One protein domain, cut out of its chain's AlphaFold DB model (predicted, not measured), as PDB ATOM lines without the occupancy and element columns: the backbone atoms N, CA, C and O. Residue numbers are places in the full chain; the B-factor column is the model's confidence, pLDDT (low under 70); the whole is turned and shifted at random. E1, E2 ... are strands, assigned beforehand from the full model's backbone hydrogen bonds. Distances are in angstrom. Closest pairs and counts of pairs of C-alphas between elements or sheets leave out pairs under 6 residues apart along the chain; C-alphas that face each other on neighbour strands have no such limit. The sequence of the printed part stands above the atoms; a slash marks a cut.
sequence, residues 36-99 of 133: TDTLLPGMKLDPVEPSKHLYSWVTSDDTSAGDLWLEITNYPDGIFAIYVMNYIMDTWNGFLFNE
ATOM      1  N   THR A  36      24.541 -56.009 -44.772       93.12
ATOM      2  CA  THR A  36      25.748 -55.173 -44.702       93.12
ATOM      3  C   THR A  36      25.350 -53.701 -44.662       93.12
ATOM      4  O   THR A  36      24.834 -53.226 -43.664       93.12
ATOM      5  N   ASP A  37      25.520 -52.981 -45.758       93.50
ATOM      6  CA  ASP A  37      25.291 -51.551 -45.944       93.50
ATOM      7  C   ASP A  37      23.973 -51.254 -46.673       93.50
ATOM      8  O   ASP A  37      23.515 -50.113 -46.713       93.50
ATOM      9  N   THR A  38      23.341 -52.281 -47.249       92.88
ATOM     10  CA  THR A  38      22.171 -52.142 -48.119       92.88
ATOM     11  C   THR A  38      21.015 -53.023 -47.647       92.88
ATOM     12  O   THR A  38      21.180 -54.222 -47.435       92.88
ATOM     13  N   LEU A  39      19.811 -52.443 -47.568       93.50
ATOM     14  CA  LEU A  39      18.567 -53.175 -47.321       93.50
ATOM     15  C   LEU A  39      17.886 -53.550 -48.643       93.50
ATOM     16  O   LEU A  39      17.311 -52.699 -49.324       93.50
ATOM     17  N   LEU A  40      17.933 -54.831 -49.007       94.50
ATOM     18  CA  LEU A  40      17.265 -55.356 -50.200       94.50
ATOM     19  C   LEU A  40      15.776 -55.657 -49.941       94.50
ATOM     20  O   LEU A  40      15.388 -55.949 -48.805       94.50
ATOM     21  N   PRO A  41      14.920 -55.649 -50.982       93.88
ATOM     22  CA  PRO A  41      13.527 -56.063 -50.843       93.88
ATOM     23  C   PRO A  41      13.397 -57.462 -50.224       93.88
ATOM     24  O   PRO A  41      13.962 -58.428 -50.728       93.88
ATOM     25  N   GLY A  42      12.625 -57.569 -49.141       91.81
ATOM     26  CA  GLY A  42      12.404 -58.820 -48.405       91.81
ATOM     27  C   GLY A  42      13.317 -59.022 -47.192       91.81
ATOM     28  O   GLY A  42      12.983 -59.847 -46.340       91.81
ATOM     29  N   MET A  43      14.402 -58.251 -47.062       94.19
ATOM     30  CA  MET A  43      15.184 -58.195 -45.824       94.19
ATOM     31  C   MET A  43      14.371 -57.556 -44.695       94.19
ATOM     32  O   MET A  43      13.456 -56.761 -44.924       94.19
ATOM     33  N   LYS A  44      14.721 -57.902 -43.456       91.25
ATOM     34  CA  LYS A  44      14.103 -57.350 -42.250       91.25
ATOM     35  C   LYS A  44      15.193 -56.902 -41.295       91.25
ATOM     36  O   LYS A  44      16.061 -57.697 -40.949       91.25
ATOM     37  N   LEU A  45      15.105 -55.651 -40.866       91.50
ATOM     38  CA  LEU A  45      15.851 -55.165 -39.714       91.50
ATOM     39  C   LEU A  45      15.114 -55.585 -38.433       91.50
ATOM     40  O   LEU A  45      13.908 -55.853 -38.473       91.50
ATOM     41  N   ASP A  46      15.826 -55.641 -37.315       89.06
ATOM     42  CA  ASP A  46      15.266 -56.009 -36.012       89.06
ATOM     43  C   ASP A  46      15.904 -55.139 -34.913       89.06
ATOM     44  O   ASP A  46      17.129 -55.052 -34.877       89.06
ATOM     45  N   PRO A  47      15.118 -54.487 -34.033       85.31
ATOM     46  CA  PRO A  47      15.650 -53.634 -32.965       85.31
ATOM     47  C   PRO A  47      16.366 -54.399 -31.843       85.31
ATOM     48  O   PRO A  47      17.015 -53.790 -30.998       85.31
ATOM     49  N   VAL A  48      16.188 -55.719 -31.763       86.25
ATOM     50  CA  VAL A  48      16.751 -56.565 -30.703       86.25
ATOM     51  C   VAL A  48      17.981 -57.322 -31.187       86.25
ATOM     52  O   VAL A  48      18.827 -57.680 -30.369       86.25
ATOM     53  N   GLU A  49      18.087 -57.587 -32.489       88.75
ATOM     54  CA  GLU A  49      19.143 -58.409 -33.077       88.75
ATOM     55  C   GLU A  49      20.188 -57.532 -33.800       88.75
ATOM     56  O   GLU A  49      19.973 -57.159 -34.953       88.75
ATOM     57  N   PRO A  50      21.363 -57.246 -33.194       83.06
ATOM     58  CA  PRO A  50      22.341 -56.313 -33.770       83.06
ATOM     59  C   PRO A  50      22.936 -56.761 -35.108       83.06
ATOM     60  O   PRO A  50      23.463 -55.943 -35.860       83.06
ATOM     61  N   SER A  51      22.866 -58.062 -35.421       85.75
ATOM     62  CA  SER A  51      23.233 -58.601 -36.738       85.75
ATOM     63  C   SER A  51      22.276 -58.182 -37.850       85.75
ATOM     64  O   SER A  51      22.604 -58.391 -39.012       85.75
ATOM     65  N   LYS A  52      21.133 -57.571 -37.514       90.88
ATOM     66  CA  LYS A  52      20.118 -57.061 -38.442       90.88
ATOM     67  C   LYS A  52      20.089 -55.536 -38.497       90.88
ATOM     68  O   LYS A  52      19.032 -54.948 -38.713       90.88
ATOM     69  N   HIS A  53      21.239 -54.898 -38.297       93.19
ATOM     70  CA  HIS A  53      21.460 -53.473 -38.560       93.19
ATOM     71  C   HIS A  53      22.166 -53.296 -39.909       93.19
ATOM     72  O   HIS A  53      22.847 -54.212 -40.368       93.19
ATOM     73  N   LEU A  54      22.040 -52.120 -40.529       95.38
ATOM     74  CA  LEU A  54      22.862 -51.774 -41.690       95.38
ATOM     75  C   LEU A  54      24.095 -51.007 -41.237       95.38
ATOM     76  O   LEU A  54      23.942 -49.922 -40.689       95.38
ATOM     77  N   TYR A  55      25.288 -51.510 -41.518       94.25
ATOM     78  CA  TYR A  55      26.542 -50.815 -41.256       94.25
ATOM     79  C   TYR A  55      27.101 -50.232 -42.546       94.25
ATOM     80  O   TYR A  55      27.208 -50.917 -43.560       94.25
ATOM     81  N   SER A  56      27.504 -48.967 -42.493       94.69
ATOM     82  CA  SER A  56      28.335 -48.362 -43.531       94.69
ATOM     83  C   SER A  56      29.635 -49.141 -43.729       94.69
ATOM     84  O   SER A  56      30.077 -49.887 -42.856       94.69
ATOM     85  N   TRP A  57      30.273 -48.930 -44.873       94.44
ATOM     86  CA  TRP A  57      31.662 -49.329 -45.062       94.44
ATOM     87  C   TRP A  57      32.601 -48.282 -44.463       94.44
ATOM     88  O   TRP A  57      32.277 -47.091 -44.460       94.44
ATOM     89  N   VAL A  58      33.780 -48.706 -44.001       88.06
ATOM     90  CA  VAL A  58      34.822 -47.778 -43.527       88.06
ATOM     91  C   VAL A  58      35.247 -46.832 -44.655       88.06
ATOM     92  O   VAL A  58      35.370 -45.626 -44.445       88.06
ATOM     93  N   THR A  59      35.445 -47.366 -45.865       89.31
ATOM     94  CA  THR A  59      35.713 -46.588 -47.088       89.31
ATOM     95  C   THR A  59      35.130 -47.289 -48.319       89.31
ATOM     96  O   THR A  59      34.602 -48.390 -48.220       89.31
ATOM     97  N   SER A  60      35.255 -46.693 -49.510       92.75
ATOM     98  CA  SER A  60      34.864 -47.359 -50.765       92.75
ATOM     99  C   SER A  60      35.666 -48.627 -51.070       92.75
ATOM    100  O   SER A  60      35.173 -49.490 -51.793       92.75
ATOM    101  N   ASP A  61      36.886 -48.728 -50.536       95.00
ATOM    102  CA  ASP A  61      37.812 -49.836 -50.794       95.00
ATOM    103  C   ASP A  61      37.886 -50.823 -49.612       95.00
ATOM    104  O   ASP A  61      38.414 -51.926 -49.754       95.00
ATOM    105  N   ASP A  62      37.349 -50.441 -48.449       93.00
ATOM    106  CA  ASP A  62      37.303 -51.247 -47.229       93.00
ATOM    107  C   ASP A  62      35.850 -51.495 -46.825       93.00
ATOM    108  O   ASP A  62      35.204 -50.645 -46.211       93.00
ATOM    109  N   THR A  63      35.357 -52.688 -47.163       94.25
ATOM    110  CA  THR A  63      33.975 -53.123 -46.929       94.25
ATOM    111  C   THR A  63      33.728 -53.639 -45.508       94.25
ATOM    112  O   THR A  63      32.722 -54.310 -45.269       94.25
ATOM    113  N   SER A  64      34.659 -53.435 -44.573       94.44
ATOM    114  CA  SER A  64      34.416 -53.727 -43.159       94.44
ATOM    115  C   SER A  64      33.406 -52.741 -42.557       94.44
ATOM    116  O   SER A  64      33.157 -51.669 -43.110       94.44
ATOM    117  N   ALA A  65      32.781 -53.124 -41.438       93.50
ATOM    118  CA  ALA A  65      31.765 -52.304 -40.782       93.50
ATOM    119  C   ALA A  65      32.375 -50.999 -40.240       93.50
ATOM    120  O   ALA A  65      33.284 -51.029 -39.410       93.50
ATOM    121  N   GLY A  66      31.863 -49.870 -40.721       93.06
ATOM    122  CA  GLY A  66      32.231 -48.525 -40.295       93.06
ATOM    123  C   GLY A  66      31.430 -48.023 -39.093       93.06
ATOM    124  O   GLY A  66      30.583 -48.716 -38.532       93.06
ATOM    125  N   ASP A  67      31.687 -46.767 -38.723       91.75
ATOM    126  CA  ASP A  67      31.125 -46.142 -37.517       91.75
ATOM    127  C   ASP A  67      29.689 -45.623 -37.682       91.75
ATOM    128  O   ASP A  67      29.092 -45.178 -36.699       91.75
ATOM    129  N   LEU A  68      29.140 -45.640 -38.903       90.75
ATOM    130  CA  LEU A  68      27.753 -45.271 -39.181       90.75
ATOM    131  C   LEU A  68      26.892 -46.522 -39.348       90.75
ATOM    132  O   LEU A  68      27.247 -47.400 -40.140       90.75
ATOM    133  N   TRP A  69      25.743 -46.571 -38.669       93.25
ATOM    134  CA  TRP A  69      24.743 -47.621 -38.882       93.25
ATOM    135  C   TRP A  69      23.299 -47.128 -38.789       93.25
ATOM    136  O   TRP A  69      23.012 -46.081 -38.207       93.25
ATOM    137  N   LEU A  70      22.395 -47.909 -39.381       93.25
ATOM    138  CA  LEU A  70      20.946 -47.747 -39.326       93.25
ATOM    139  C   LEU A  70      20.326 -48.959 -38.626       93.25
ATOM    140  O   LEU A  70      20.590 -50.102 -39.003       93.25
ATOM    141  N   GLU A  71      19.438 -48.708 -37.672       92.31
ATOM    142  CA  GLU A  71      18.652 -49.746 -37.000       92.31
ATOM    143  C   GLU A  71      17.165 -49.379 -36.954       92.31
ATOM    144  O   GLU A  71      16.791 -48.203 -37.022       92.31
ATOM    145  N   ILE A  72      16.305 -50.393 -36.811       91.50
ATOM    146  CA  ILE A  72      14.984 -50.161 -36.219       91.50
ATOM    147  C   ILE A  72      15.226 -49.886 -34.745       91.50
ATOM    148  O   ILE A  72      16.000 -50.593 -34.111       91.50
ATOM    149  N   THR A  73      14.549 -48.887 -34.199       86.19
ATOM    150  CA  THR A  73      14.708 -48.532 -32.796       86.19
ATOM    151  C   THR A  73      13.387 -48.596 -32.040       86.19
ATOM    152  O   THR A  73      12.305 -48.553 -32.625       86.19
ATOM    153  N   ASN A  74      13.483 -48.725 -30.719       82.50
ATOM    154  CA  ASN A  74      12.365 -48.617 -29.789       82.50
ATOM    155  C   ASN A  74      12.348 -47.267 -29.050       82.50
ATOM    156  O   ASN A  74      11.592 -47.120 -28.084       82.50
ATOM    157  N   TYR A  75      13.175 -46.299 -29.468       78.69
ATOM    158  CA  TYR A  75      13.125 -44.953 -28.911       78.69
ATOM    159  C   TYR A  75      11.737 -44.328 -29.108       78.69
ATOM    160  O   TYR A  75      11.114 -44.524 -30.152       78.69
ATOM    161  N   PRO A  76      11.246 -43.540 -28.134       72.31
ATOM    162  CA  PRO A  76       9.943 -42.881 -28.245       72.31
ATOM    163  C   PRO A  76       9.826 -41.959 -29.465       72.31
ATOM    164  O   PRO A  76       8.723 -41.724 -29.955       72.31
ATOM    165  N   ASP A  77      10.963 -41.453 -29.944       70.81
ATOM    166  CA  ASP A  77      11.033 -40.350 -30.895       70.81
ATOM    167  C   ASP A  77      11.069 -40.807 -32.368       70.81
ATOM    168  O   ASP A  77      10.938 -39.975 -33.267       70.81
ATOM    169  N   GLY A  78      11.171 -42.115 -32.649       78.75
ATOM    170  CA  GLY A  78      11.134 -42.620 -34.024       78.75
ATOM    171  C   GLY A  78      11.240 -44.140 -34.182       78.75
ATOM    172  O   GLY A  78      11.500 -44.870 -33.237       78.75
ATOM    173  N   ILE A  79      11.011 -44.619 -35.409       86.06
ATOM    174  CA  ILE A  79      10.974 -46.051 -35.776       86.06
ATOM    175  C   ILE A  79      12.327 -46.532 -36.318       86.06
ATOM    176  O   ILE A  79      12.674 -47.702 -36.176       86.06
ATOM    177  N   PHE A  80      13.108 -45.633 -36.919       88.81
ATOM    178  CA  PHE A  80      14.488 -45.896 -37.330       88.81
ATOM    179  C   PHE A  80      15.421 -44.916 -36.645       88.81
ATOM    180  O   PHE A  80      15.029 -43.772 -36.435       88.81
ATOM    181  N   ALA A  81      16.646 -45.339 -36.360       89.12
ATOM    182  CA  ALA A  81      17.692 -44.476 -35.835       89.12
ATOM    183  C   ALA A  81      18.957 -44.599 -36.685       89.12
ATOM    184  O   ALA A  81      19.374 -45.702 -37.038       89.12
ATOM    185  N   ILE A  82      19.556 -43.452 -37.001       88.94
ATOM    186  CA  ILE A  82      20.892 -43.366 -37.587       88.94
ATOM    187  C   ILE A  82      21.863 -43.098 -36.451       88.94
ATOM    188  O   ILE A  82      21.665 -42.165 -35.674       88.94
ATOM    189  N   TYR A  83      22.933 -43.876 -36.389       88.56
ATOM    190  CA  TYR A  83      23.996 -43.709 -35.415       88.56
ATOM    191  C   TYR A  83      25.310 -43.376 -36.085       88.56
ATOM    192  O   TYR A  83      25.584 -43.818 -37.200       88.56
ATOM    193  N   VAL A  84      26.143 -42.638 -35.360       87.94
ATOM    194  CA  VAL A  84      27.551 -42.424 -35.685       87.94
ATOM    195  C   VAL A  84      28.353 -42.547 -34.397       87.94
ATOM    196  O   VAL A  84      28.065 -41.857 -33.419       87.94
ATOM    197  N   MET A  85      29.354 -43.427 -34.379       85.88
ATOM    198  CA  MET A  85      30.225 -43.651 -33.216       85.88
ATOM    199  C   MET A  85      29.454 -43.938 -31.905       85.88
ATOM    200  O   MET A  85      29.881 -43.518 -30.831       85.88
ATOM    201  N   ASN A  86      28.326 -44.659 -31.966       84.25
ATOM    202  CA  ASN A  86      27.421 -44.947 -30.831       84.25
ATOM    203  C   ASN A  86      26.559 -43.789 -30.324       84.25
ATOM    204  O   ASN A  86      25.876 -43.941 -29.312       84.25
ATOM    205  N   TYR A  87      26.509 -42.672 -31.042       83.19
ATOM    206  CA  TYR A  87      25.568 -41.593 -30.765       83.19
ATOM    207  C   TYR A  87      24.425 -41.618 -31.768       83.19
ATOM    208  O   TYR A  87      24.670 -41.703 -32.971       83.19
ATOM    209  N   ILE A  88      23.189 -41.504 -31.272       82.94
ATOM    210  CA  ILE A  88      22.011 -41.302 -32.119       82.94
ATOM    211  C   ILE A  88      22.175 -39.952 -32.799       82.94
ATOM    212  O   ILE A  88      22.157 -38.905 -32.150       82.94
ATOM    213  N   MET A  89      22.358 -39.997 -34.110       81.56
ATOM    214  CA  MET A  89      22.399 -38.812 -34.940       81.56
ATOM    215  C   MET A  89      21.000 -38.348 -35.277       81.56
ATOM    216  O   MET A  89      20.768 -37.158 -35.199       81.56
ATOM    217  N   ASP A  90      20.067 -39.229 -35.623       84.19
ATOM    218  CA  ASP A  90      18.716 -38.816 -36.014       84.19
ATOM    219  C   ASP A  90      17.731 -39.989 -35.879       84.19
ATOM    220  O   ASP A  90      18.154 -41.148 -35.946       84.19
ATOM    221  N   THR A  91      16.433 -39.715 -35.711       86.31
ATOM    222  CA  THR A  91      15.377 -40.735 -35.705       86.31
ATOM    223  C   THR A  91      14.250 -40.442 -36.702       86.31
ATOM    224  O   THR A  91      13.803 -39.319 -36.894       86.31
ATOM    225  N   TRP A  92      13.746 -41.468 -37.383       84.00
ATOM    226  CA  TRP A  92      12.620 -41.317 -38.307       84.00
ATOM    227  C   TRP A  92      11.289 -41.330 -37.554       84.00
ATOM    228  O   TRP A  92      10.859 -42.384 -37.085       84.00
ATOM    229  N   ASN A  93      10.577 -40.204 -37.517       78.19
ATOM    230  CA  ASN A  93       9.317 -40.082 -36.772       78.19
ATOM    231  C   ASN A  93       8.054 -40.487 -37.563       78.19
ATOM    232  O   ASN A  93       6.934 -40.238 -37.120       78.19
ATOM    233  N   GLY A  94       8.206 -41.077 -38.753       76.94
ATOM    234  CA  GLY A  94       7.084 -41.392 -39.645       76.94
ATOM    235  C   GLY A  94       6.788 -40.325 -40.704       76.94
ATOM    236  O   GLY A  94       6.041 -40.612 -41.638       76.94
ATOM    237  N   PHE A  95       7.385 -39.132 -40.602       76.94
ATOM    238  CA  PHE A  95       7.240 -38.043 -41.575       76.94
ATOM    239  C   PHE A  95       8.586 -37.481 -42.050       76.94
ATOM    240  O   PHE A  95       8.761 -37.235 -43.244       76.94
ATOM    241  N   LEU A  96       9.531 -37.281 -41.128       77.56
ATOM    242  CA  LEU A  96      10.901 -36.842 -41.392       77.56
ATOM    243  C   LEU A  96      11.873 -37.456 -40.373       77.56
ATOM    244  O   LEU A  96      11.462 -37.941 -39.318       77.56
ATOM    245  N   PHE A  97      13.162 -37.437 -40.700       75.69
ATOM    246  CA  PHE A  97      14.221 -37.622 -39.709       75.69
ATOM    247  C   PHE A  97      14.294 -36.330 -38.866       75.69
ATOM    248  O   PHE A  97      14.385 -35.236 -39.435       75.69
ATOM    249  N   ASN A  98      14.051 -36.434 -37.557       63.38
ATOM    250  CA  ASN A  98      13.828 -35.323 -36.634       63.38
ATOM    251  C   ASN A  98      15.111 -34.614 -36.129       63.38
ATOM    252  O   ASN A  98      15.976 -35.167 -35.469       63.38
ATOM    253  N   GLU A  99      15.132 -33.291 -36.339       54.22
ATOM    254  CA  GLU A  99      15.700 -32.220 -35.485       54.22
ATOM    255  C   GLU A  99      17.190 -32.212 -35.081       54.22
ATOM    256  O   GLU A  99      17.652 -31.200 -34.552       54.22
TER     257      GLU A  99
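Overview. This is residues 36 to 99 of the 133 residues of the protein "Bulb-type lectin domain-containing protein" of Brassica oleracea (UniProt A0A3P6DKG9). With little regular structure, this is one twisted sheet of four strands, a meander, each strand the antiparallel neighbour of the one before, with a long loop, residues 36 to 53, leading into its first strand. The 64 printed residues have no named helix; E1, E2, E3 and E4 follow in chain and sheet order, all strand, with 23 residues in named elements. The whole is compact, radius of gyration of the C-alphas 12.0 A, spans 35 by 27 by 20 A.

Along the chain. E2, residues 65 to 72, is 17.5 A long and bends by 81 degrees at residue 68. E1, residues 54 to 57, 9.7 A, begins at C-alpha (22.862, -51.774, -41.690). E3 is residues 80 to 84, 13.6 A. E4, residues 87 to 92, 15.0 A, ends at C-alpha (12.620, -41.317, -38.307).

Arrangement. E2 and E3 form an antiparallel hairpin at 161 degrees, with N 81 and O 71 2.9 A apart. Hairpin E1 and E2 has N 56 and O 68 at 2.8 A. Hairpin E3 and E4 has N 92 and O 80 at 2.8 A. E1 is apart from E3 and E4.

Size, cuts and confidence. The farthest C-alphas, Asp 61 and Pro 76, are 36.5 A apart. The printed part has no cut and no long link. Residues 98 to 99 have pLDDT under 70.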